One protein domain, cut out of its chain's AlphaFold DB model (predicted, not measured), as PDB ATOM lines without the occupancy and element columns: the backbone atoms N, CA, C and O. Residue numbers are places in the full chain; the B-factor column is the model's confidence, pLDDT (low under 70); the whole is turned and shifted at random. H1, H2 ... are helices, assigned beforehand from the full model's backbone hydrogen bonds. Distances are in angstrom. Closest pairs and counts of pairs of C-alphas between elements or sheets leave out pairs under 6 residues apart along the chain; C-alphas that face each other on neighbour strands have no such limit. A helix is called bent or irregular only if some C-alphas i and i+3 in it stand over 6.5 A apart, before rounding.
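What this domain is: This is residues 2 to 156 of the 331 residues of an uncharacterized protein of Flavobacterium sp. ZT4R6 (UniProt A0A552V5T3). H5 runs through the middle of this helical domain, with H4 packed along it as the other half of a helical hairpin, H1 side by side with H4 and touching residues 128 to 132 of H5, and H6 crossing H5; H1, H4 and H5 form a bundle, three helices packed together. Beyond H6 comes H2, with H3 crossing its later part, and the loop of residues 45 to 60 lies at that far end. The 155 printed residues hold six named helices, H1 to H6 in chain order, and no named strand; the class is all helix. The whole is compact, with a radius of gyration of the C-alphas of 16.5 A and spans of 50 by 37 by 28 A.

Where its parts are: H1 is residues 2 to 13, 16.7 A long, and begins at C-alpha 2 (98.794, 3.577, 12.971). H2, residues 26 to 44, is 27.1 A long. H3 is residues 61 to 73, 18.0 A long. H4, residues 81 to 105, measures 35.1 A from C-alpha 81 (90.942, 15.652, 11.801); it has a kink of 31 degrees near residue 99 and is irregular, C-alphas 101 and 104 being 8.9 A apart. H5 is residues 111 to 132, 31.0 A long. H6, residues 142 to 151, is 15.0 A long and ends at C-alpha 151 (84.875, -9.975, 19.082).

How they stand to each other: H5 is the hub, touching H1, H4 and H6. H4 and H5 form a helical hairpin at a steep tilt of 38 degrees, opposite ways; their closest C-alphas are those of Leu 94 and Val 121, 6.5 A apart. H1 touches H4 at a shallow tilt of 6 degrees, the same way, closest at the C-alphas of Arg 9 and Leu 90, 6.8 A. With residues 4 to 8 alone H1 touches H5, closest at the C-alphas of Ile 4 and Tyr 132, 6.6 A. H6 touches H5 at a steep tilt of 57 degrees, with the C-alphas of Ser 127 and Trp 143 closest at 4.7 A. H2 touches H6 at a shallow tilt of 21 degrees, opposite ways, closest at the C-alphas of Asn 29 and Ser 145, 4.7 A. H3 touches H2 at a steep tilt of 60 degrees, closest at the C-alphas of Ser 41 and Val 71, 5.9 A. H2 and H5 are apart, as are H4 and H6. Every O i to N i+4 pair is within hydrogen-bond range in H1, H2, H3 and H5, against 19 of 21 in H4 and 3 of 6 in H6.

The domain as a whole: The C-alphas farthest apart, those of Ser 48 and Met 104, are 50.8 A apart. The printed part has no cut. The links from H1 to H2 and from H2 to H3 are long, with 12 and 16 residues. The mean pLDDT of the printed part is 74.0; residues under 70 include 18 to 28, 41 to 63, 74 to 80 and 134 to 139.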
ATOM      1  N   GLU A   2      99.451   4.291  14.107       57.12
ATOM      2  CA  GLU A   2      98.794   3.577  12.971       57.12
ATOM      3  C   GLU A   2      98.538   2.082  13.257       57.12
ATOM      4  O   GLU A   2      97.567   1.487  12.793       57.12
ATOM      5  N   ASN A   3      99.390   1.472  14.086       76.12
ATOM      6  CA  ASN A   3      99.295   0.056  14.422       76.12
ATOM      7  C   ASN A   3      98.008  -0.326  15.190       76.12
ATOM      8  O   ASN A   3      97.508  -1.419  14.982       76.12
ATOM      9  N   ILE A   4      97.423   0.557  16.018       83.12
ATOM     10  CA  ILE A   4      96.239   0.210  16.841       83.12
ATOM     11  C   ILE A   4      94.975   0.105  15.979       83.12
ATOM     12  O   ILE A   4      94.200  -0.840  16.112       83.12
ATOM     13  N   ILE A   5      94.768   1.060  15.069       86.50
ATOM     14  CA  ILE A   5      93.612   1.065  14.162       86.50
ATOM     15  C   ILE A   5      93.720  -0.094  13.163       86.50
ATOM     16  O   ILE A   5      92.725  -0.763  12.878       86.50
ATOM     17  N   LEU A   6      94.934  -0.391  12.685       88.06
ATOM     18  CA  LEU A   6      95.182  -1.545  11.825       88.06
ATOM     19  C   LEU A   6      94.945  -2.881  12.555       88.06
ATOM     20  O   LEU A   6      94.272  -3.757  12.013       88.06
ATOM     21  N   GLU A   7      95.443  -3.034  13.785       88.88
ATOM     22  CA  GLU A   7      95.194  -4.207  14.637       88.88
ATOM     23  C   GLU A   7      93.697  -4.396  14.916       88.88
ATOM     24  O   GLU A   7      93.179  -5.510  14.796       88.88
ATOM     25  N   ALA A   8      92.980  -3.309  15.210       90.00
ATOM     26  CA  ALA A   8      91.535  -3.334  15.394       90.00
ATOM     27  C   ALA A   8      90.816  -3.774  14.113       90.00
ATOM     28  O   ALA A   8      89.989  -4.682  14.149       90.00
ATOM     29  N   ARG A   9      91.172  -3.200  12.955       92.62
ATOM     30  CA  ARG A   9      90.598  -3.594  11.660       92.62
ATOM     31  C   ARG A   9      90.833  -5.075  11.358       92.62
ATOM     32  O   ARG A   9      89.910  -5.738  10.884       92.62
ATOM     33  N   ASN A  10      92.025  -5.602  11.636       91.31
ATOM     34  CA  ASN A  10      92.322  -7.028  11.470       91.31
ATOM     35  C   ASN A  10      91.447  -7.880  12.400       91.31
ATOM     36  O   ASN A  10      90.747  -8.770  11.929       91.31
ATOM     37  N   THR A  11      91.384  -7.519  13.685       90.38
ATOM     38  CA  THR A  11      90.534  -8.192  14.681       90.38
ATOM     39  C   THR A  11      89.073  -8.239  14.231       90.38
ATOM     40  O   THR A  11      88.449  -9.295  14.241       90.38
ATOM     41  N   PHE A  12      88.527  -7.113  13.772       92.50
ATOM     42  CA  PHE A  12      87.145  -7.015  13.299       92.50
ATOM     43  C   PHE A  12      86.892  -7.758  11.984       92.50
ATOM     44  O   PHE A  12      85.780  -8.236  11.748       92.50
ATOM     45  N   SER A  13      87.906  -7.878  11.126       89.88
ATOM     46  CA  SER A  13      87.804  -8.651   9.883       89.88
ATOM     47  C   SER A  13      87.566 -10.137  10.164       89.88
ATOM     48  O   SER A  13      86.772 -10.766   9.460       89.88
ATOM     49  N   ASP A  14      88.186 -10.648  11.229       87.50
ATOM     50  CA  ASP A  14      88.124 -12.052  11.652       87.50
ATOM     51  C   ASP A  14      86.857 -12.400  12.456       87.50
ATOM     52  O   ASP A  14      86.568 -13.576  12.709       87.50
ATOM     53  N   VAL A  15      86.061 -11.398  12.850       83.38
ATOM     54  CA  VAL A  15      84.792 -11.637  13.544       83.38
ATOM     55  C   VAL A  15      83.794 -12.280  12.586       83.38
ATOM     56  O   VAL A  15      83.523 -11.779  11.493       83.38
ATOM     57  N   HIS A  16      83.201 -13.380  13.038       81.06
ATOM     58  CA  HIS A  16      82.093 -14.050  12.369       81.06
ATOM     59  C   HIS A  16      80.966 -14.229  13.361       81.06
ATOM     60  O   HIS A  16      81.187 -14.895  14.372       81.06
ATOM     61  N   LEU A  17      79.795 -13.650  13.095       75.88
ATOM     62  CA  LEU A  17      78.687 -13.684  14.051       75.88
ATOM     63  C   LEU A  17      78.293 -15.134  14.357       75.88
ATOM     64  O   LEU A  17      78.177 -15.974  13.463       75.88
ATOM     65  N   THR A  18      78.128 -15.449  15.642       61.81
ATOM     66  CA  THR A  18      77.800 -16.813  16.063       61.81
ATOM     67  C   THR A  18      76.357 -17.163  15.705       61.81
ATOM     68  O   THR A  18      75.459 -16.321  15.710       61.81
ATOM     69  N   ASN A  19      76.127 -18.450  15.444       49.59
ATOM     70  CA  ASN A  19      74.784 -19.024  15.348       49.59
ATOM     71  C   ASN A  19      74.306 -19.633  16.679       49.59
ATOM     72  O   ASN A  19      73.154 -20.045  16.770       49.59
ATOM     73  N   ASP A  20      75.174 -19.715  17.695       46.19
ATOM     74  CA  ASP A  20      74.874 -20.300  19.006       46.19
ATOM     75  C   ASP A  20      74.585 -19.210  20.052       46.19
ATOM     76  O   ASP A  20      75.461 -18.417  20.401       46.19
ATOM     77  N   TYR A  21      73.356 -19.208  20.573       46.19
ATOM     78  CA  TYR A  21      72.843 -18.258  21.565       46.19
ATOM     79  C   TYR A  21      73.221 -18.609  23.016       46.19
ATOM     80  O   TYR A  21      72.959 -17.839  23.938       46.19
ATOM     81  N   ARG A  22      73.835 -19.775  23.268       44.72
ATOM     82  CA  ARG A  22      74.080 -20.296  24.628       44.72
ATOM     83  C   ARG A  22      75.439 -19.920  25.210       44.72
ATOM     84  O   ARG A  22      75.845 -20.478  26.237       44.72
ATOM     85  N   ILE A  23      76.165 -18.987  24.595       48.38
ATOM     86  CA  ILE A  23      77.505 -18.592  25.039       48.38
ATOM     87  C   ILE A  23      77.404 -17.797  26.349       48.38
ATOM     88  O   ILE A  23      77.445 -16.583  26.366       48.38
ATOM     89  N   LYS A  24      77.336 -18.466  27.505       50.28
ATOM     90  CA  LYS A  24      77.195 -17.820  28.833       50.28
ATOM     91  C   LYS A  24      78.317 -16.828  29.204       50.28
ATOM     92  O   LYS A  24      78.219 -16.162  30.233       50.28
ATOM     93  N   ARG A  25      79.398 -16.758  28.417       55.72
ATOM     94  CA  ARG A  25      80.620 -15.996  28.718       55.72
ATOM     95  C   ARG A  25      80.464 -14.477  28.551       55.72
ATOM     96  O   ARG A  25      81.201 -13.751  29.210       55.72
ATOM     97  N   TYR A  26      79.464 -13.991  27.808       62.84
ATOM     98  CA  TYR A  26      79.243 -12.547  27.619       62.84
ATOM     99  C   TYR A  26      78.729 -11.817  28.876       62.84
ATOM    100  O   TYR A  26      78.938 -10.617  29.014       62.84
ATOM    101  N   ARG A  27      78.075 -12.508  29.825       60.94
ATOM    102  CA  ARG A  27      77.470 -11.855  31.011       60.94
ATOM    103  C   ARG A  27      78.520 -11.213  31.913       60.94
ATOM    104  O   ARG A  27      78.319 -10.122  32.431       60.94
ATOM    105  N   ASN A  28      79.648 -11.898  32.087       64.25
ATOM    106  CA  ASN A  28      80.753 -11.385  32.890       64.25
ATOM    107  C   ASN A  28      81.382 -10.158  32.232       64.25
ATOM    108  O   ASN A  28      81.687  -9.198  32.924       64.25
ATOM    109  N   ASN A  29      81.527 -10.185  30.910       70.69
ATOM    110  CA  ASN A  29      82.047  -9.080  30.114       70.69
ATOM    111  C   ASN A  29      81.173  -7.832  30.248       70.69
ATOM    112  O   ASN A  29      81.668  -6.762  30.581       70.69
ATOM    113  N   PHE A  30      79.862  -8.019  30.116       72.12
ATOM    114  CA  PHE A  30      78.877  -6.970  30.322       72.12
ATOM    115  C   PHE A  30      78.978  -6.362  31.734       72.12
ATOM    116  O   PHE A  30      78.995  -5.148  31.946       72.12
ATOM    117  N   GLN A  31      79.119  -7.234  32.728       66.31
ATOM    118  CA  GLN A  31      79.232  -6.810  34.109       66.31
ATOM    119  C   GLN A  31      80.532  -6.057  34.409       66.31
ATOM    120  O   GLN A  31      80.533  -5.114  35.203       66.31
ATOM    121  N   ILE A  32      81.643  -6.500  33.821       73.31
ATOM    122  CA  ILE A  32      82.937  -5.834  33.943       73.31
ATOM    123  C   ILE A  32      82.829  -4.430  33.354       73.31
ATOM    124  O   ILE A  32      83.192  -3.495  34.054       73.31
ATOM    125  N   HIS A  33      82.243  -4.279  32.164       83.56
ATOM    126  CA  HIS A  33      82.057  -2.985  31.513       83.56
ATOM    127  C   HIS A  33      81.380  -1.971  32.432       83.56
ATOM    128  O   HIS A  33      81.966  -0.935  32.732       83.56
ATOM    129  N   LEU A  34      80.199  -2.307  32.960       74.31
ATOM    130  CA  LEU A  34      79.479  -1.400  33.849       74.31
ATOM    131  C   LEU A  34      80.264  -1.050  35.103       74.31
ATOM    132  O   LEU A  34      80.310   0.107  35.498       74.31
ATOM    133  N   ASN A  35      80.873  -2.051  35.739       67.62
ATOM    134  CA  ASN A  35      81.648  -1.812  36.950       67.62
ATOM    135  C   ASN A  35      82.791  -0.846  36.681       67.62
ATOM    136  O   ASN A  35      82.957   0.101  37.432       67.62
ATOM    137  N   THR A  36      83.534  -1.076  35.602       74.88
ATOM    138  CA  THR A  36      84.655  -0.230  35.216       74.88
ATOM    139  C   THR A  36      84.176   1.174  34.854       74.88
ATOM    140  O   THR A  36      84.772   2.142  35.303       74.88
ATOM    141  N   LEU A  37      83.071   1.304  34.114       77.62
ATOM    142  CA  LEU A  37      82.503   2.594  33.722       77.62
ATOM    143  C   LEU A  37      82.076   3.424  34.948       77.62
ATOM    144  O   LEU A  37      82.437   4.594  35.039       77.62
ATOM    145  N   PHE A  38      81.407   2.804  35.929       71.31
ATOM    146  CA  PHE A  38      81.056   3.459  37.197       71.31
ATOM    147  C   PHE A  38      82.259   3.731  38.096       71.31
ATOM    148  O   PHE A  38      82.317   4.762  38.759       71.31
ATOM    149  N   ASP A  39      83.208   2.802  38.171       71.50
ATOM    150  CA  ASP A  39      84.401   2.980  38.993       71.50
ATOM    151  C   ASP A  39      85.217   4.170  38.469       71.50
ATOM    152  O   ASP A  39      85.635   5.012  39.258       71.50
ATOM    153  N   ILE A  40      85.374   4.290  37.147       72.38
ATOM    154  CA  ILE A  40      86.047   5.428  36.514       72.38
ATOM    155  C   ILE A  40      85.260   6.717  36.749       72.38
ATOM    156  O   ILE A  40      85.832   7.694  37.224       72.38
ATOM    157  N   SER A  41      83.952   6.737  36.480       68.62
ATOM    158  CA  SER A  41      83.155   7.956  36.652       68.62
ATOM    159  C   SER A  41      83.168   8.471  38.090       68.62
ATOM    160  O   SER A  41      83.283   9.672  38.299       68.62
ATOM    161  N   ASN A  42      83.111   7.576  39.081       63.44
ATOM    162  CA  ASN A  42      83.184   7.935  40.498       63.44
ATOM    163  C   ASN A  42      84.553   8.492  40.901       63.44
ATOM    164  O   ASN A  42      84.648   9.225  41.877       63.44
ATOM    165  N   VAL A  43      85.620   8.115  40.196       64.44
ATOM    166  CA  VAL A  43      86.961   8.667  40.430       64.44
ATOM    167  C   VAL A  43      87.122  10.037  39.761       64.44
ATOM    168  O   VAL A  43      87.882  10.870  40.246       64.44
ATOM    169  N   ILE A  44      86.416  10.277  38.656       64.62
ATOM    170  CA  ILE A  44      86.516  11.506  37.856       64.62
ATOM    171  C   ILE A  44      85.614  12.617  38.394       64.62
ATOM    172  O   ILE A  44      85.999  13.786  38.404       64.62
ATOM    173  N   VAL A  45      84.414  12.256  38.841       58.12
ATOM    174  CA  VAL A  45      83.444  13.176  39.422       58.12
ATOM    175  C   VAL A  45      83.767  13.326  40.910       58.12
ATOM    176  O   VAL A  45      83.395  12.484  41.719       58.12
ATOM    177  N   ASP A  46      84.481  14.397  41.263       53.03
ATOM    178  CA  ASP A  46      84.729  14.797  42.657       53.03
ATOM    179  C   ASP A  46      83.392  14.840  43.436       53.03
ATOM    180  O   ASP A  46      82.383  15.267  42.862       53.03
ATOM    181  N   ASP A  47      83.390  14.450  44.723       43.50
ATOM    182  CA  ASP A  47      82.256  14.144  45.649       43.50
ATOM    183  C   ASP A  47      81.019  15.091  45.625       43.50
ATOM    184  O   ASP A  47      79.981  14.834  46.241       43.50
ATOM    185  N   SER A  48      81.114  16.220  44.928       40.66
ATOM    186  CA  SER A  48      80.146  17.312  44.845       40.66
ATOM    187  C   SER A  48      79.023  17.157  43.805       40.66
ATOM    188  O   SER A  48      78.028  17.880  43.912       40.66
ATOM    189  N   GLN A  49      79.100  16.234  42.831       47.19
ATOM    190  CA  GLN A  49      77.956  15.958  41.941       47.19
ATOM    191  C   GLN A  49      77.158  14.735  42.415       47.19
ATOM    192  O   GLN A  49      77.451  13.583  42.110       47.19
ATOM    193  N   ALA A  50      76.099  15.041  43.161       41.44
ATOM    194  CA  ALA A  50      75.239  14.172  43.966       41.44
ATOM    195  C   ALA A  50      74.553  12.963  43.285       41.44
ATOM    196  O   ALA A  50      73.779  12.281  43.952       41.44
ATOM    197  N   ILE A  51      74.792  12.667  42.001       45.56
ATOM    198  CA  ILE A  51      74.112  11.555  41.312       45.56
ATOM    199  C   ILE A  51      74.579  10.203  41.875       45.56
ATOM    200  O   ILE A  51      73.759   9.322  42.089       45.56
ATOM    201  N   PHE A  52      75.867  10.041  42.188       46.66
ATOM    202  CA  PHE A  52      76.441   8.742  42.577       46.66
ATOM    203  C   PHE A  52      76.431   8.444  44.087       46.66
ATOM    204  O   PHE A  52      76.701   7.312  44.494       46.66
ATOM    205  N   ASN A  53      76.069   9.432  44.910       42.16
ATOM    206  CA  ASN A  53      75.916   9.289  46.363       42.16
ATOM    207  C   ASN A  53      74.500   8.847  46.776       42.16
ATOM    208  O   ASN A  53      74.227   8.670  47.965       42.16
ATOM    209  N   ASP A  54      73.598   8.642  45.811       41.44
ATOM    210  CA  ASP A  54      72.262   8.122  46.074       41.44
ATOM    211  C   ASP A  54      72.295   6.591  46.229       41.44
ATOM    212  O   ASP A  54      72.480   5.834  45.275       41.44
ATOM    213  N   THR A  55      72.090   6.112  47.457       38.59
ATOM    214  CA  THR A  55      71.948   4.682  47.781       38.59
ATOM    215  C   THR A  55      70.748   4.005  47.104       38.59
ATOM    216  O   THR A  55      70.641   2.782  47.167       38.59
ATOM    217  N   ALA A  56      69.852   4.774  46.476       38.88
ATOM    218  CA  ALA A  56      68.699   4.294  45.718       38.88
ATOM    219  C   ALA A  56      68.876   4.402  44.188       38.88
ATOM    220  O   ALA A  56      67.887   4.281  43.461       38.88
ATOM    221  N   LEU A  57      70.096   4.641  43.684       47.88
ATOM    222  CA  LEU A  57      70.360   4.813  42.254       47.88
ATOM    223  C   LEU A  57      69.931   3.584  41.432       47.88
ATOM    224  O   LEU A  57      70.646   2.592  41.323       47.88
ATOM    225  N   ILE A  58      68.783   3.689  40.768       53.78
ATOM    226  CA  ILE A  58      68.373   2.739  39.736       53.78
ATOM    227  C   ILE A  58      69.169   3.070  38.479       53.78
ATOM    228  O   ILE A  58      69.061   4.174  37.947       53.78
ATOM    229  N   LEU A  59      69.962   2.121  37.983       57.38
ATOM    230  CA  LEU A  59      70.633   2.287  36.699       57.38
ATOM    231  C   LEU A  59      69.577   2.473  35.594       57.38
ATOM    232  O   LEU A  59      68.666   1.665  35.450       57.38
ATOM    233  N   THR A  60      69.689   3.562  34.833       62.38
ATOM    234  CA  THR A  60      68.812   3.887  33.698       62.38
ATOM    235  C   THR A  60      69.615   4.179  32.437       62.38
ATOM    236  O   THR A  60      70.795   4.511  32.552       62.38
ATOM    237  N   ASP A  61      68.979   4.138  31.255       63.56
ATOM    238  CA  ASP A  61      69.561   4.616  29.978       63.56
ATOM    239  C   ASP A  61      70.225   5.979  30.139       63.56
ATOM    240  O   ASP A  61      71.380   6.189  29.772       63.56
ATOM    241  N   ARG A  62      69.523   6.890  30.815       65.19
ATOM    242  CA  ARG A  62      70.037   8.219  31.122       65.19
ATOM    243  C   ARG A  62      71.298   8.170  31.987       65.19
ATOM    244  O   ARG A  62      72.277   8.816  31.637       65.19
ATOM    245  N   ILE A  63      71.273   7.447  33.107       67.06
ATOM    246  CA  ILE A  63      72.411   7.392  34.042       67.06
ATOM    247  C   ILE A  63      73.628   6.754  33.374       67.06
ATOM    248  O   ILE A  63      74.733   7.270  33.507       67.06
ATOM    249  N   TYR A  64      73.432   5.677  32.619       75.69
ATOM    250  CA  TYR A  64      74.500   5.042  31.856       75.69
ATOM    251  C   TYR A  64      75.147   6.013  30.870       75.69
ATOM    252  O   TYR A  64      76.354   6.208  30.934       75.69
ATOM    253  N   HIS A  65      74.360   6.672  30.013       75.69
ATOM    254  CA  HIS A  65      74.910   7.586  29.011       75.69
ATOM    255  C   HIS A  65      75.542   8.829  29.634       75.69
ATOM    256  O   HIS A  65      76.533   9.332  29.116       75.69
ATOM    257  N   GLN A  66      75.022   9.309  30.767       70.00
ATOM    258  CA  GLN A  66      75.689  10.360  31.537       70.00
ATOM    259  C   GLN A  66      77.054   9.887  32.050       70.00
ATOM    260  O   GLN A  66      78.038  10.607  31.938       70.00
ATOM    261  N   THR A  67      77.118   8.665  32.575       73.94
ATOM    262  CA  THR A  67      78.352   8.065  33.091       73.94
ATOM    263  C   THR A  67      79.375   7.855  31.975       73.94
ATOM    264  O   THR A  67      80.535   8.228  32.115       73.94
ATOM    265  N   GLU A  68      78.928   7.323  30.842       79.75
ATOM    266  CA  GLU A  68      79.715   7.161  29.621       79.75
ATOM    267  C   GLU A  68      80.247   8.509  29.120       79.75
ATOM    268  O   GLU A  68      81.438   8.628  28.845       79.75
ATOM    269  N   GLY A  69      79.390   9.534  29.083       77.56
ATOM    270  CA  GLY A  69      79.755  10.902  28.719       77.56
ATOM    271  C   GLY A  69      80.863  11.466  29.603       77.56
ATOM    272  O   GLY A  69      81.853  11.950  29.071       77.56
ATOM    273  N   PHE A  70      80.767  11.315  30.929       75.25
ATOM    274  CA  PHE A  70      81.825  11.756  31.846       75.25
ATOM    275  C   PHE A  70      83.162  11.066  31.581       75.25
ATOM    276  O   PHE A  70      84.205  11.720  31.586       75.25
ATOM    277  N   VAL A  71      83.146   9.749  31.339       77.25
ATOM    278  CA  VAL A  71      84.374   9.026  30.996       77.25
ATOM    279  C   VAL A  71      84.933   9.554  29.679       77.25
ATOM    280  O   VAL A  71      86.119   9.840  29.629       77.25
ATOM    281  N   ILE A  72      84.114   9.744  28.642       77.38
ATOM    282  CA  ILE A  72      84.560  10.242  27.330       77.38
ATOM    283  C   ILE A  72      85.113  11.670  27.417       77.38
ATOM    284  O   ILE A  72      86.187  11.930  26.881       77.38
ATOM    285  N   GLU A  73      84.414  12.582  28.095       72.44
ATOM    286  CA  GLU A  73      84.843  13.976  28.295       72.44
ATOM    287  C   GLU A  73      86.190  14.055  29.019       72.44
ATOM    288  O   GLU A  73      86.990  14.943  28.748       72.44
ATOM    289  N   SER A  74      86.473  13.097  29.902       67.06
ATOM    290  CA  SER A  74      87.745  13.023  30.622       67.06
ATOM    291  C   SER A  74      88.924  12.475  29.812       67.06
ATOM    292  O   SER A  74      90.053  12.505  30.304       67.06
ATOM    293  N   LEU A  75      88.683  11.948  28.604       65.56
ATOM    294  CA  LEU A  75      89.733  11.372  27.757       65.56
ATOM    295  C   LEU A  75      90.625  12.422  27.088       65.56
ATOM    296  O   LEU A  75      91.528  12.001  26.377       65.56
ATOM    297  N   ASP A  76      90.382  13.722  27.320       54.03
ATOM    298  CA  ASP A  76      91.125  14.894  26.826       54.03
ATOM    299  C   ASP A  76      91.832  14.686  25.468       54.03
ATOM    300  O   ASP A  76      92.938  14.147  25.372       54.03
ATOM    301  N   ASP A  77      91.202  15.265  24.444       56.38
ATOM    302  CA  ASP A  77      91.700  15.539  23.093       56.38
ATOM    303  C   ASP A  77      91.852  14.373  22.097       56.38
ATOM    304  O   ASP A  77      92.608  13.423  22.285       56.38
ATOM    305  N   LEU A  78      91.266  14.580  20.908       53.44
ATOM    306  CA  LEU A  78      92.077  14.965  19.744       53.44
ATOM    307  C   LEU A  78      91.242  15.774  18.730       53.44
ATOM    308  O   LEU A  78      90.395  15.235  18.016       53.44
ATOM    309  N   GLU A  79      91.564  17.063  18.595       58.41
ATOM    310  CA  GLU A  79      91.213  17.911  17.438       58.41
ATOM    311  C   GLU A  79      92.019  17.533  16.168       58.41
ATOM    312  O   GLU A  79      92.246  18.361  15.288       58.41
ATOM    313  N   ASP A  80      92.502  16.290  16.060       69.88
ATOM    314  CA  ASP A  80      93.210  15.805  14.873       69.88
ATOM    315  C   ASP A  80      92.204  15.213  13.882       69.88
ATOM    316  O   ASP A  80      91.716  14.087  14.028       69.88
ATOM    317  N   GLU A  81      91.871  16.014  12.873       76.31
ATOM    318  CA  GLU A  81      90.942  15.652  11.801       76.31
ATOM    319  C   GLU A  81      91.350  14.359  11.078       76.31
ATOM    320  O   GLU A  81      90.476  13.563  10.736       76.31
ATOM    321  N   SER A  82      92.652  14.097  10.903       80.31
ATOM    322  CA  SER A  82      93.132  12.907  10.188       80.31
ATOM    323  C   SER A  82      92.842  11.630  10.971       80.31
ATOM    324  O   SER A  82      92.465  10.613  10.393       80.31
ATOM    325  N   ILE A  83      93.009  11.668  12.292       81.56
ATOM    326  CA  ILE A  83      92.749  10.523  13.172       81.56
ATOM    327  C   ILE A  83      91.242  10.278  13.300       81.56
ATOM    328  O   ILE A  83      90.788   9.131  13.286       81.56
ATOM    329  N   ASN A  84      90.453  11.350  13.393       82.12
ATOM    330  CA  ASN A  84      88.998  11.245  13.411       82.12
ATOM    331  C   ASN A  84      88.462  10.615  12.116       82.12
ATOM    332  O   ASN A  84      87.613   9.725  12.188       82.12
ATOM    333  N   GLU A  85      89.031  10.960  10.958       87.62
ATOM    334  CA  GLU A  85      88.697  10.317   9.684       87.62
ATOM    335  C   GLU A  85      89.028   8.810   9.685       87.62
ATOM    336  O   GLU A  85      88.258   7.996   9.168       87.62
ATOM    337  N   GLU A  86      90.137   8.384  10.298       89.56
ATOM    338  CA  GLU A  86      90.454   6.955  10.433       89.56
ATOM    339  C   GLU A  86      89.444   6.206  11.315       89.56
ATOM    340  O   GLU A  86      89.051   5.081  10.982       89.56
ATOM    341  N   PHE A  87      88.980   6.822  12.406       89.31
ATOM    342  CA  PHE A  87      87.929   6.246  13.246       89.31
ATOM    343  C   PHE A  87      86.586   6.153  12.522       89.31
ATOM    344  O   PHE A  87      85.928   5.114  12.614       89.31
ATOM    345  N   ASP A  88      86.210   7.174  11.756       90.69
ATOM    346  CA  ASP A  88      84.988   7.166  10.948       90.69
ATOM    347  C   ASP A  88      85.052   6.084   9.857       90.69
ATOM    348  O   ASP A  88      84.097   5.333   9.637       90.69
ATOM    349  N   ASN A  89      86.218   5.915   9.228       93.62
ATOM    350  CA  ASN A  89      86.465   4.841   8.267       93.62
ATOM    351  C   ASN A  89      86.401   3.446   8.912       93.62
ATOM    352  O   ASN A  89      85.910   2.491   8.296       93.62
ATOM    353  N   LEU A  90      86.898   3.294  10.143       93.62
ATOM    354  CA  LEU A  90      86.803   2.049  10.908       93.62
ATOM    355  C   LEU A  90      85.351   1.745  11.302       93.62
ATOM    356  O   LEU A  90      84.909   0.600  11.188       93.62
ATOM    357  N   GLN A  91      84.597   2.772  11.695       95.12
ATOM    358  CA  GLN A  91      83.175   2.685  12.004       95.12
ATOM    359  C   GLN A  91      82.376   2.235  10.776       95.12
ATOM    360  O   GLN A  91      81.649   1.242  10.843       95.12
ATOM    361  N   GLY A  92      82.565   2.890   9.624       95.75
ATOM    362  CA  GLY A  92      81.925   2.496   8.366       95.75
ATOM    363  C   GLY A  92      82.268   1.062   7.947       95.75
ATOM    364  O   GLY A  92      81.392   0.306   7.516       95.75
ATOM    365  N   PHE A  93      83.524   0.647   8.139       96.00
ATOM    366  CA  PHE A  93      83.951  -0.734   7.912       96.00
ATOM    367  C   PHE A  93      83.194  -1.737   8.800       96.00
ATOM    368  O   PHE A  93      82.722  -2.757   8.294       96.00
ATOM    369  N   LEU A  94      83.048  -1.450  10.097       94.75
ATOM    370  CA  LEU A  94      82.330  -2.309  11.043       94.75
ATOM    371  C   LEU A  94      80.850  -2.468  10.686       94.75
ATOM    372  O   LEU A  94      80.353  -3.596  10.673       94.75
ATOM    373  N   TYR A  95      80.164  -1.375  10.339       95.44
ATOM    374  CA  TYR A  95      78.773  -1.432   9.879       95.44
ATOM    375  C   TYR A  95      78.613  -2.361   8.675       95.44
ATOM    376  O   TYR A  95      77.761  -3.251   8.676       95.44
ATOM    377  N   GLU A  96      79.462  -2.199   7.659       94.50
ATOM    378  CA  GLU A  96      79.422  -3.040   6.463       94.50
ATOM    379  C   GLU A  96      79.767  -4.501   6.771       94.50
ATOM    380  O   GLU A  96      79.143  -5.413   6.222       94.50
ATOM    381  N   LYS A  97      80.720  -4.751   7.674       92.44
ATOM    382  CA  LYS A  97      81.072  -6.102   8.118       92.44
ATOM    383  C   LYS A  97      79.900  -6.777   8.832       92.44
ATOM    384  O   LYS A  97      79.516  -7.873   8.428       92.44
ATOM    385  N   ILE A  98      79.288  -6.126   9.822       88.06
ATOM    386  CA  ILE A  98      78.131  -6.665  10.556       88.06
ATOM    387  C   ILE A  98      76.958  -6.912   9.605       88.06
ATOM    388  O   ILE A  98      76.367  -7.990   9.621       88.06
ATOM    389  N   ARG A  99      76.658  -5.958   8.718       88.31
ATOM    390  CA  ARG A  99      75.611  -6.104   7.698       88.31
ATOM    391  C   ARG A  99      75.846  -7.326   6.805       88.31
ATOM    392  O   ARG A  99      74.903  -8.061   6.518       88.31
ATOM    393  N   ARG A 100      77.086  -7.562   6.364       86.69
ATOM    394  CA  ARG A 100      77.443  -8.741   5.555       86.69
ATOM    395  C   ARG A 100      77.296 -10.045   6.334       86.69
ATOM    396  O   ARG A 100      76.775 -11.002   5.771       86.69
ATOM    397  N   GLU A 101      77.719 -10.074   7.596       82.44
ATOM    398  CA  GLU A 101      77.584 -11.250   8.472       82.44
ATOM    399  C   GLU A 101      76.115 -11.575   8.783       82.44
ATOM    400  O   GLU A 101      75.734 -12.742   8.822       82.44
ATOM    401  N   LEU A 102      75.268 -10.555   8.948       77.75
ATOM    402  CA  LEU A 102      73.824 -10.736   9.098       77.75
ATOM    403  C   LEU A 102      73.176 -11.244   7.799       77.75
ATOM    404  O   LEU A 102      72.231 -12.029   7.851       77.75
ATOM    405  N   GLY A 103      73.671 -10.837   6.628       78.81
ATOM    406  CA  GLY A 103      73.190 -11.325   5.336       78.81
ATOM    407  C   GLY A 103      71.681 -11.120   5.168       78.81
ATOM    408  O   GLY A 103      71.194  -9.994   5.198       78.81
ATOM    409  N   MET A 104      70.929 -12.211   5.006       69.50
ATOM    410  CA  MET A 104      69.465 -12.164   4.868       69.50
ATOM    411  C   MET A 104      68.718 -11.786   6.155       69.50
ATOM    412  O   MET A 104      67.538 -11.462   6.088       69.50
ATOM    413  N   TYR A 105      69.394 -11.831   7.305       70.12
ATOM    414  CA  TYR A 105      68.859 -11.401   8.597       70.12
ATOM    415  C   TYR A 105      69.022  -9.889   8.811       70.12
ATOM    416  O   TYR A 105      68.540  -9.336   9.788       70.12
ATOM    417  N   TYR A 106      69.702  -9.171   7.915       77.62
ATOM    418  CA  TYR A 106      69.745  -7.719   8.021       77.62
ATOM    419  C   TYR A 106      68.413  -7.106   7.568       77.62
ATOM    420  O   TYR A 106      68.114  -7.056   6.373       77.62
ATOM    421  N   ASP A 107      67.639  -6.596   8.526       73.81
ATOM    422  CA  ASP A 107      66.415  -5.840   8.274       73.81
ATOM    423  C   ASP A 107      66.601  -4.357   8.613       73.81
ATOM    424  O   ASP A 107      66.662  -3.955   9.774       73.81
ATOM    425  N   ARG A 108      66.628  -3.521   7.572       82.25
ATOM    426  CA  ARG A 108      66.721  -2.057   7.693       82.25
ATOM    427  C   ARG A 108      65.482  -1.397   8.308       82.25
ATOM    428  O   ARG A 108      65.493  -0.189   8.515       82.25
ATOM    429  N   THR A 109      64.391  -2.139   8.484       80.06
ATOM    430  CA  THR A 109      63.136  -1.632   9.053       80.06
ATOM    431  C   THR A 109      62.979  -1.965  10.533       80.06
ATOM    432  O   THR A 109      62.186  -1.308  11.205       80.06
ATOM    433  N   SER A 110      63.768  -2.907  11.066       74.62
ATOM    434  CA  SER A 110      63.807  -3.180  12.504       74.62
ATOM    435  C   SER A 110      64.642  -2.121  13.214       74.62
ATOM    436  O   SER A 110      65.873  -2.120  13.153       74.62
ATOM    437  N   LEU A 111      63.960  -1.215  13.913       78.25
ATOM    438  CA  LEU A 111      64.597  -0.161  14.697       78.25
ATOM    439  C   LEU A 111      65.498  -0.743  15.796       78.25
ATOM    440  O   LEU A 111      66.555  -0.196  16.090       78.25
ATOM    441  N   GLU A 112      65.104  -1.870  16.377       72.06
ATOM    442  CA  GLU A 112      65.817  -2.556  17.451       72.06
ATOM    443  C   GLU A 112      67.127  -3.157  16.943       72.06
ATOM    444  O   GLU A 112      68.171  -2.986  17.572       72.06
ATOM    445  N   LEU A 113      67.099  -3.810  15.774       74.19
ATOM    446  CA  LEU A 113      68.306  -4.323  15.129       74.19
ATOM    447  C   LEU A 113      69.282  -3.195  14.806       74.19
ATOM    448  O   LEU A 113      70.475  -3.334  15.067       74.19
ATOM    449  N   LEU A 114      68.785  -2.074  14.285       83.44
ATOM    450  CA  LEU A 114      69.622  -0.908  14.011       83.44
ATOM    451  C   LEU A 114      70.250  -0.354  15.297       83.44
ATOM    452  O   LEU A 114      71.466  -0.193  15.336       83.44
ATOM    453  N   LYS A 115      69.472  -0.192  16.377       81.94
ATOM    454  CA  LYS A 115      69.985   0.222  17.695       81.94
ATOM    455  C   LYS A 115      71.059  -0.733  18.240       81.94
ATOM    456  O   LYS A 115      72.050  -0.277  18.803       81.94
ATOM    457  N   MET A 116      70.890  -2.047  18.071       81.00
ATOM    458  CA  MET A 116      71.884  -3.054  18.479       81.00
ATOM    459  C   MET A 116      73.186  -2.943  17.689       81.00
ATOM    460  O   MET A 116      74.273  -3.023  18.266       81.00
ATOM    461  N   ILE A 117      73.087  -2.764  16.371       86.44
ATOM    462  CA  ILE A 117      74.259  -2.564  15.518       86.44
ATOM    463  C   ILE A 117      74.957  -1.266  15.928       86.44
ATOM    464  O   ILE A 117      76.154  -1.301  16.201       86.44
ATOM    465  N   ASP A 118      74.217  -0.163  16.051       90.12
ATOM    466  CA  ASP A 118      74.755   1.140  16.451       90.12
ATOM    467  C   ASP A 118      75.485   1.054  17.786       90.12
ATOM    468  O   ASP A 118      76.634   1.480  17.892       90.12
ATOM    469  N   ARG A 119      74.864   0.432  18.795       87.19
ATOM    470  CA  ARG A 119      75.479   0.266  20.110       87.19
ATOM    471  C   ARG A 119      76.749  -0.580  20.053       87.19
ATOM    472  O   ARG A 119      77.764  -0.191  20.627       87.19
ATOM    473  N   THR A 120      76.702  -1.709  19.347       89.19
ATOM    474  CA  THR A 120      77.846  -2.623  19.226       89.19
ATOM    475  C   THR A 120      79.022  -1.944  18.523       89.19
ATOM    476  O   THR A 120      80.159  -2.032  18.988       89.19
ATOM    477  N   VAL A 121      78.755  -1.233  17.422       93.44
ATOM    478  CA  VAL A 121      79.774  -0.480  16.683       93.44
ATOM    479  C   VAL A 121      80.326   0.650  17.543       93.44
ATOM    480  O   VAL A 121      81.540   0.811  17.625       93.44
ATOM    481  N   HIS A 122      79.459   1.397  18.226       91.31
ATOM    482  CA  HIS A 122      79.869   2.484  19.107       91.31
ATOM    483  C   HIS A 122      80.804   1.994  20.218       91.31
ATOM    484  O   HIS A 122      81.884   2.555  20.386       91.31
ATOM    485  N   SER A 123      80.447   0.907  20.909       90.12
ATOM    486  CA  SER A 123      81.288   0.294  21.943       90.12
ATOM    487  C   SER A 123      82.650  -0.151  21.394       90.12
ATOM    488  O   SER A 123      83.693   0.177  21.963       90.12
ATOM    489  N   ALA A 124      82.668  -0.825  20.238       92.62
ATOM    490  CA  ALA A 124      83.908  -1.254  19.596       92.62
ATOM    491  C   ALA A 124      84.816  -0.063  19.246       92.62
ATOM    492  O   ALA A 124      86.014  -0.088  19.525       92.62
ATOM    493  N   ILE A 125      84.246   1.007  18.683       91.88
ATOM    494  CA  ILE A 125      84.991   2.223  18.343       91.88
ATOM    495  C   ILE A 125      85.489   2.935  19.598       91.88
ATOM    496  O   ILE A 125      86.655   3.318  19.630       91.88
ATOM    497  N   LEU A 126      84.670   3.067  20.644       89.00
ATOM    498  CA  LEU A 126      85.099   3.648  21.917       89.00
ATOM    499  C   LEU A 126      86.218   2.839  22.569       89.00
ATOM    500  O   LEU A 126      87.176   3.427  23.058       89.00
ATOM    501  N   SER A 127      86.174   1.507  22.495       90.38
ATOM    502  CA  SER A 127      87.268   0.656  22.968       90.38
ATOM    503  C   SER A 127      88.580   0.964  22.243       90.38
ATOM    504  O   SER A 127      89.621   1.064  22.893       90.38
ATOM    505  N   VAL A 128      88.556   1.117  20.915       89.06
ATOM    506  CA  VAL A 128      89.765   1.431  20.134       89.06
ATOM    507  C   VAL A 128      90.218   2.865  20.399       89.06
ATOM    508  O   VAL A 128      91.404   3.073  20.644       89.06
ATOM    509  N   LYS A 129      89.293   3.833  20.413       85.06
ATOM    510  CA  LYS A 129      89.560   5.238  20.748       85.06
ATOM    511  C   LYS A 129      90.218   5.353  22.117       85.06
ATOM    512  O   LYS A 129      91.267   5.965  22.224       85.06
ATOM    513  N   TYR A 130      89.680   4.691  23.135       82.56
ATOM    514  CA  TYR A 130      90.247   4.696  24.481       82.56
ATOM    515  C   TYR A 130      91.679   4.143  24.519       82.56
ATOM    516  O   TYR A 130      92.562   4.735  25.134       82.56
ATOM    517  N   ASN A 131      91.944   3.033  23.819       81.31
ATOM    518  CA  ASN A 131      93.295   2.467  23.722       81.31
ATOM    519  C   ASN A 131      94.251   3.371  22.925       81.31
ATOM    520  O   ASN A 131      95.441   3.442  23.231       81.31
ATOM    521  N   TYR A 132      93.737   4.054  21.904       77.94
ATOM    522  CA  TYR A 132      94.495   4.962  21.050       77.94
ATOM    523  C   TYR A 132      94.856   6.264  21.777       77.94
ATOM    524  O   TYR A 132      96.022   6.652  21.800       77.94
ATOM    525  N   PHE A 133      93.880   6.900  22.423       73.94
ATOM    526  CA  PHE A 133      94.026   8.140  23.187       73.94
ATOM    527  C   PHE A 133      94.600   7.901  24.598       73.94
ATOM    528  O   PHE A 133      94.510   8.761  25.467       73.94
ATOM    529  N   SER A 134      95.236   6.746  24.847       55.69
ATOM    530  CA  SER A 134      95.700   6.277  26.163       55.69
ATOM    531  C   SER A 134      96.917   7.023  26.744       55.69
ATOM    532  O   SER A 134      97.840   6.433  27.309       55.69
ATOM    533  N   LYS A 135      96.865   8.359  26.789       49.38
ATOM    534  CA  LYS A 135      97.405   9.061  27.964       49.38
ATOM    535  C   LYS A 135      96.704   8.596  29.263       49.38
ATOM    536  O   LYS A 135      97.266   8.769  30.338       49.38
ATOM    537  N   CYS A 136      95.567   7.898  29.171       48.62
ATOM    538  CA  CYS A 136      94.860   7.194  30.248       48.62
ATOM    539  C   CYS A 136      95.462   5.819  30.631       48.62
ATOM    540  O   CYS A 136      94.761   4.810  30.639       48.62
ATOM    541  N   ASN A 137      96.739   5.753  31.021       49.97
ATOM    542  CA  ASN A 137      97.349   4.527  31.583       49.97
ATOM    543  C   ASN A 137      96.896   4.196  33.029       49.97
ATOM    544  O   ASN A 137      97.495   3.343  33.685       49.97
ATOM    545  N   GLU A 138      95.867   4.871  33.551       54.59
ATOM    546  CA  GLU A 138      95.450   4.787  34.961       54.59
ATOM    547  C   GLU A 138      94.201   3.932  35.195       54.59
ATOM    548  O   GLU A 138      94.033   3.386  36.285       54.59
ATOM    549  N   PHE A 139      93.359   3.749  34.174       66.88
ATOM    550  CA  PHE A 139      92.123   2.983  34.296       66.88
ATOM    551  C   PHE A 139      92.000   1.927  33.206       66.88
ATOM    552  O   PHE A 139      92.351   2.151  32.046       66.88
ATOM    553  N   ILE A 140      91.462   0.771  33.592       76.81
ATOM    554  CA  ILE A 140      91.116  -0.311  32.669       76.81
ATOM    555  C   ILE A 140      90.111   0.233  31.650       76.81
ATOM    556  O   ILE A 140      89.149   0.885  32.040       76.81
ATOM    557  N   ASN A 141      90.308  -0.053  30.365       84.31
ATOM    558  CA  ASN A 141      89.366   0.329  29.319       84.31
ATOM    559  C   ASN A 141      87.978  -0.279  29.602       84.31
ATOM    560  O   ASN A 141      87.834  -1.508  29.550       84.31
ATOM    561  N   PRO A 142      86.942   0.530  29.896       84.44
ATOM    562  CA  PRO A 142      85.638  -0.017  30.251       84.44
ATOM    563  C   PRO A 142      84.979  -0.709  29.056       84.44
ATOM    564  O   PRO A 142      84.259  -1.693  29.237       84.44
ATOM    565  N   TRP A 143      85.258  -0.264  27.831       90.31
ATOM    566  CA  TRP A 143      84.684  -0.823  26.609       90.31
ATOM    567  C   TRP A 143      85.414  -2.063  26.099       90.31
ATOM    568  O   TRP A 143      84.849  -2.776  25.283       90.31
ATOM    569  N   GLU A 144      86.609  -2.401  26.593       89.31
ATOM    570  CA  GLU A 144      87.316  -3.618  26.156       89.31
ATOM    571  C   GLU A 144      86.489  -4.875  26.460       89.31
ATOM    572  O   GLU A 144      86.259  -5.724  25.599       89.31
ATOM    573  N   SER A 145      85.974  -4.972  27.687       83.62
ATOM    574  CA  SER A 145      85.141  -6.106  28.087       83.62
ATOM    575  C   SER A 145      83.820  -6.168  27.315       83.62
ATOM    576  O   SER A 145      83.411  -7.255  26.914       83.62
ATOM    577  N   GLU A 146      83.186  -5.028  27.039       86.50
ATOM    578  CA  GLU A 146      81.973  -4.959  26.216       86.50
ATOM    579  C   GLU A 146      82.264  -5.334  24.756       86.50
ATOM    580  O   GLU A 146      81.572  -6.174  24.185       86.50
ATOM    581  N   ASN A 147      83.353  -4.826  24.179       90.06
ATOM    582  CA  ASN A 147      83.809  -5.171  22.836       90.06
ATOM    583  C   ASN A 147      84.089  -6.678  22.700       90.06
ATOM    584  O   ASN A 147      83.746  -7.272  21.680       90.06
ATOM    585  N   ASN A 148      84.576  -7.343  23.754       87.31
ATOM    586  CA  ASN A 148      84.749  -8.801  23.769       87.31
ATOM    587  C   ASN A 148      83.424  -9.578  23.635       87.31
ATOM    588  O   ASN A 148      83.419 -10.759  23.279       87.31
ATOM    589  N   ILE A 149      82.263  -8.965  23.892       81.56
ATOM    590  CA  ILE A 149      80.958  -9.563  23.554       81.56
ATOM    591  C   ILE A 149      80.826  -9.709  22.032       81.56
ATOM    592  O   ILE A 149      80.366 -10.742  21.541       81.56
ATOM    593  N   PHE A 150      81.298  -8.719  21.282       86.56
ATOM    594  CA  PHE A 150      81.291  -8.749  19.830       86.56
ATOM    595  C   PHE A 150      82.460  -9.551  19.248       86.56
ATOM    596  O   PHE A 150      82.233 -10.413  18.405       86.56
ATOM    597  N   THR A 151      83.697  -9.342  19.698       86.00
ATOM    598  CA  THR A 151      84.875  -9.975  19.082       86.00
ATOM    599  C   THR A 151      85.031 -11.450  19.461       86.00
ATOM    600  O   THR A 151      85.164 -12.303  18.580       86.00
ATOM    601  N   ASP A 152      84.938 -11.781  20.752       81.12
ATOM    602  CA  ASP A 152      85.157 -13.151  21.238       81.12
ATOM    603  C   ASP A 152      83.874 -13.977  21.230       81.12
ATOM    604  O   ASP A 152      83.865 -15.149  20.840       81.12
ATOM    605  N   ASN A 153      82.779 -13.374  21.699       70.56
ATOM    606  CA  ASN A 153      81.499 -14.070  21.812       70.56
ATOM    607  C   ASN A 153      80.680 -13.977  20.525       70.56
ATOM    608  O   ASN A 153      79.790 -14.806  20.343       70.56
ATOM    609  N   LYS A 154      81.031 -13.058  19.608       77.50
ATOM    610  CA  LYS A 154      80.451 -12.953  18.262       77.50
ATOM    611  C   LYS A 154      78.966 -12.587  18.272       77.50
ATOM    612  O   LYS A 154      78.206 -13.065  17.430       77.50
ATOM    613  N   VAL A 155      78.562 -11.765  19.242       75.94
ATOM    614  CA  VAL A 155      77.166 -11.385  19.519       75.94
ATOM    615  C   VAL A 155      76.988  -9.866  19.423       75.94
ATOM    616  O   VAL A 155      77.860  -9.103  19.835       75.94
ATOM    617  N   LEU A 156      75.837  -9.436  18.898       78.94
ATOM    618  CA  LEU A 156      75.388  -8.038  18.928       78.94
ATOM    619  C   LEU A 156      74.635  -7.752  20.236       78.94
ATOM    620  O   LEU A 156      73.967  -8.635  20.775       78.94
TER     621      LEU A 156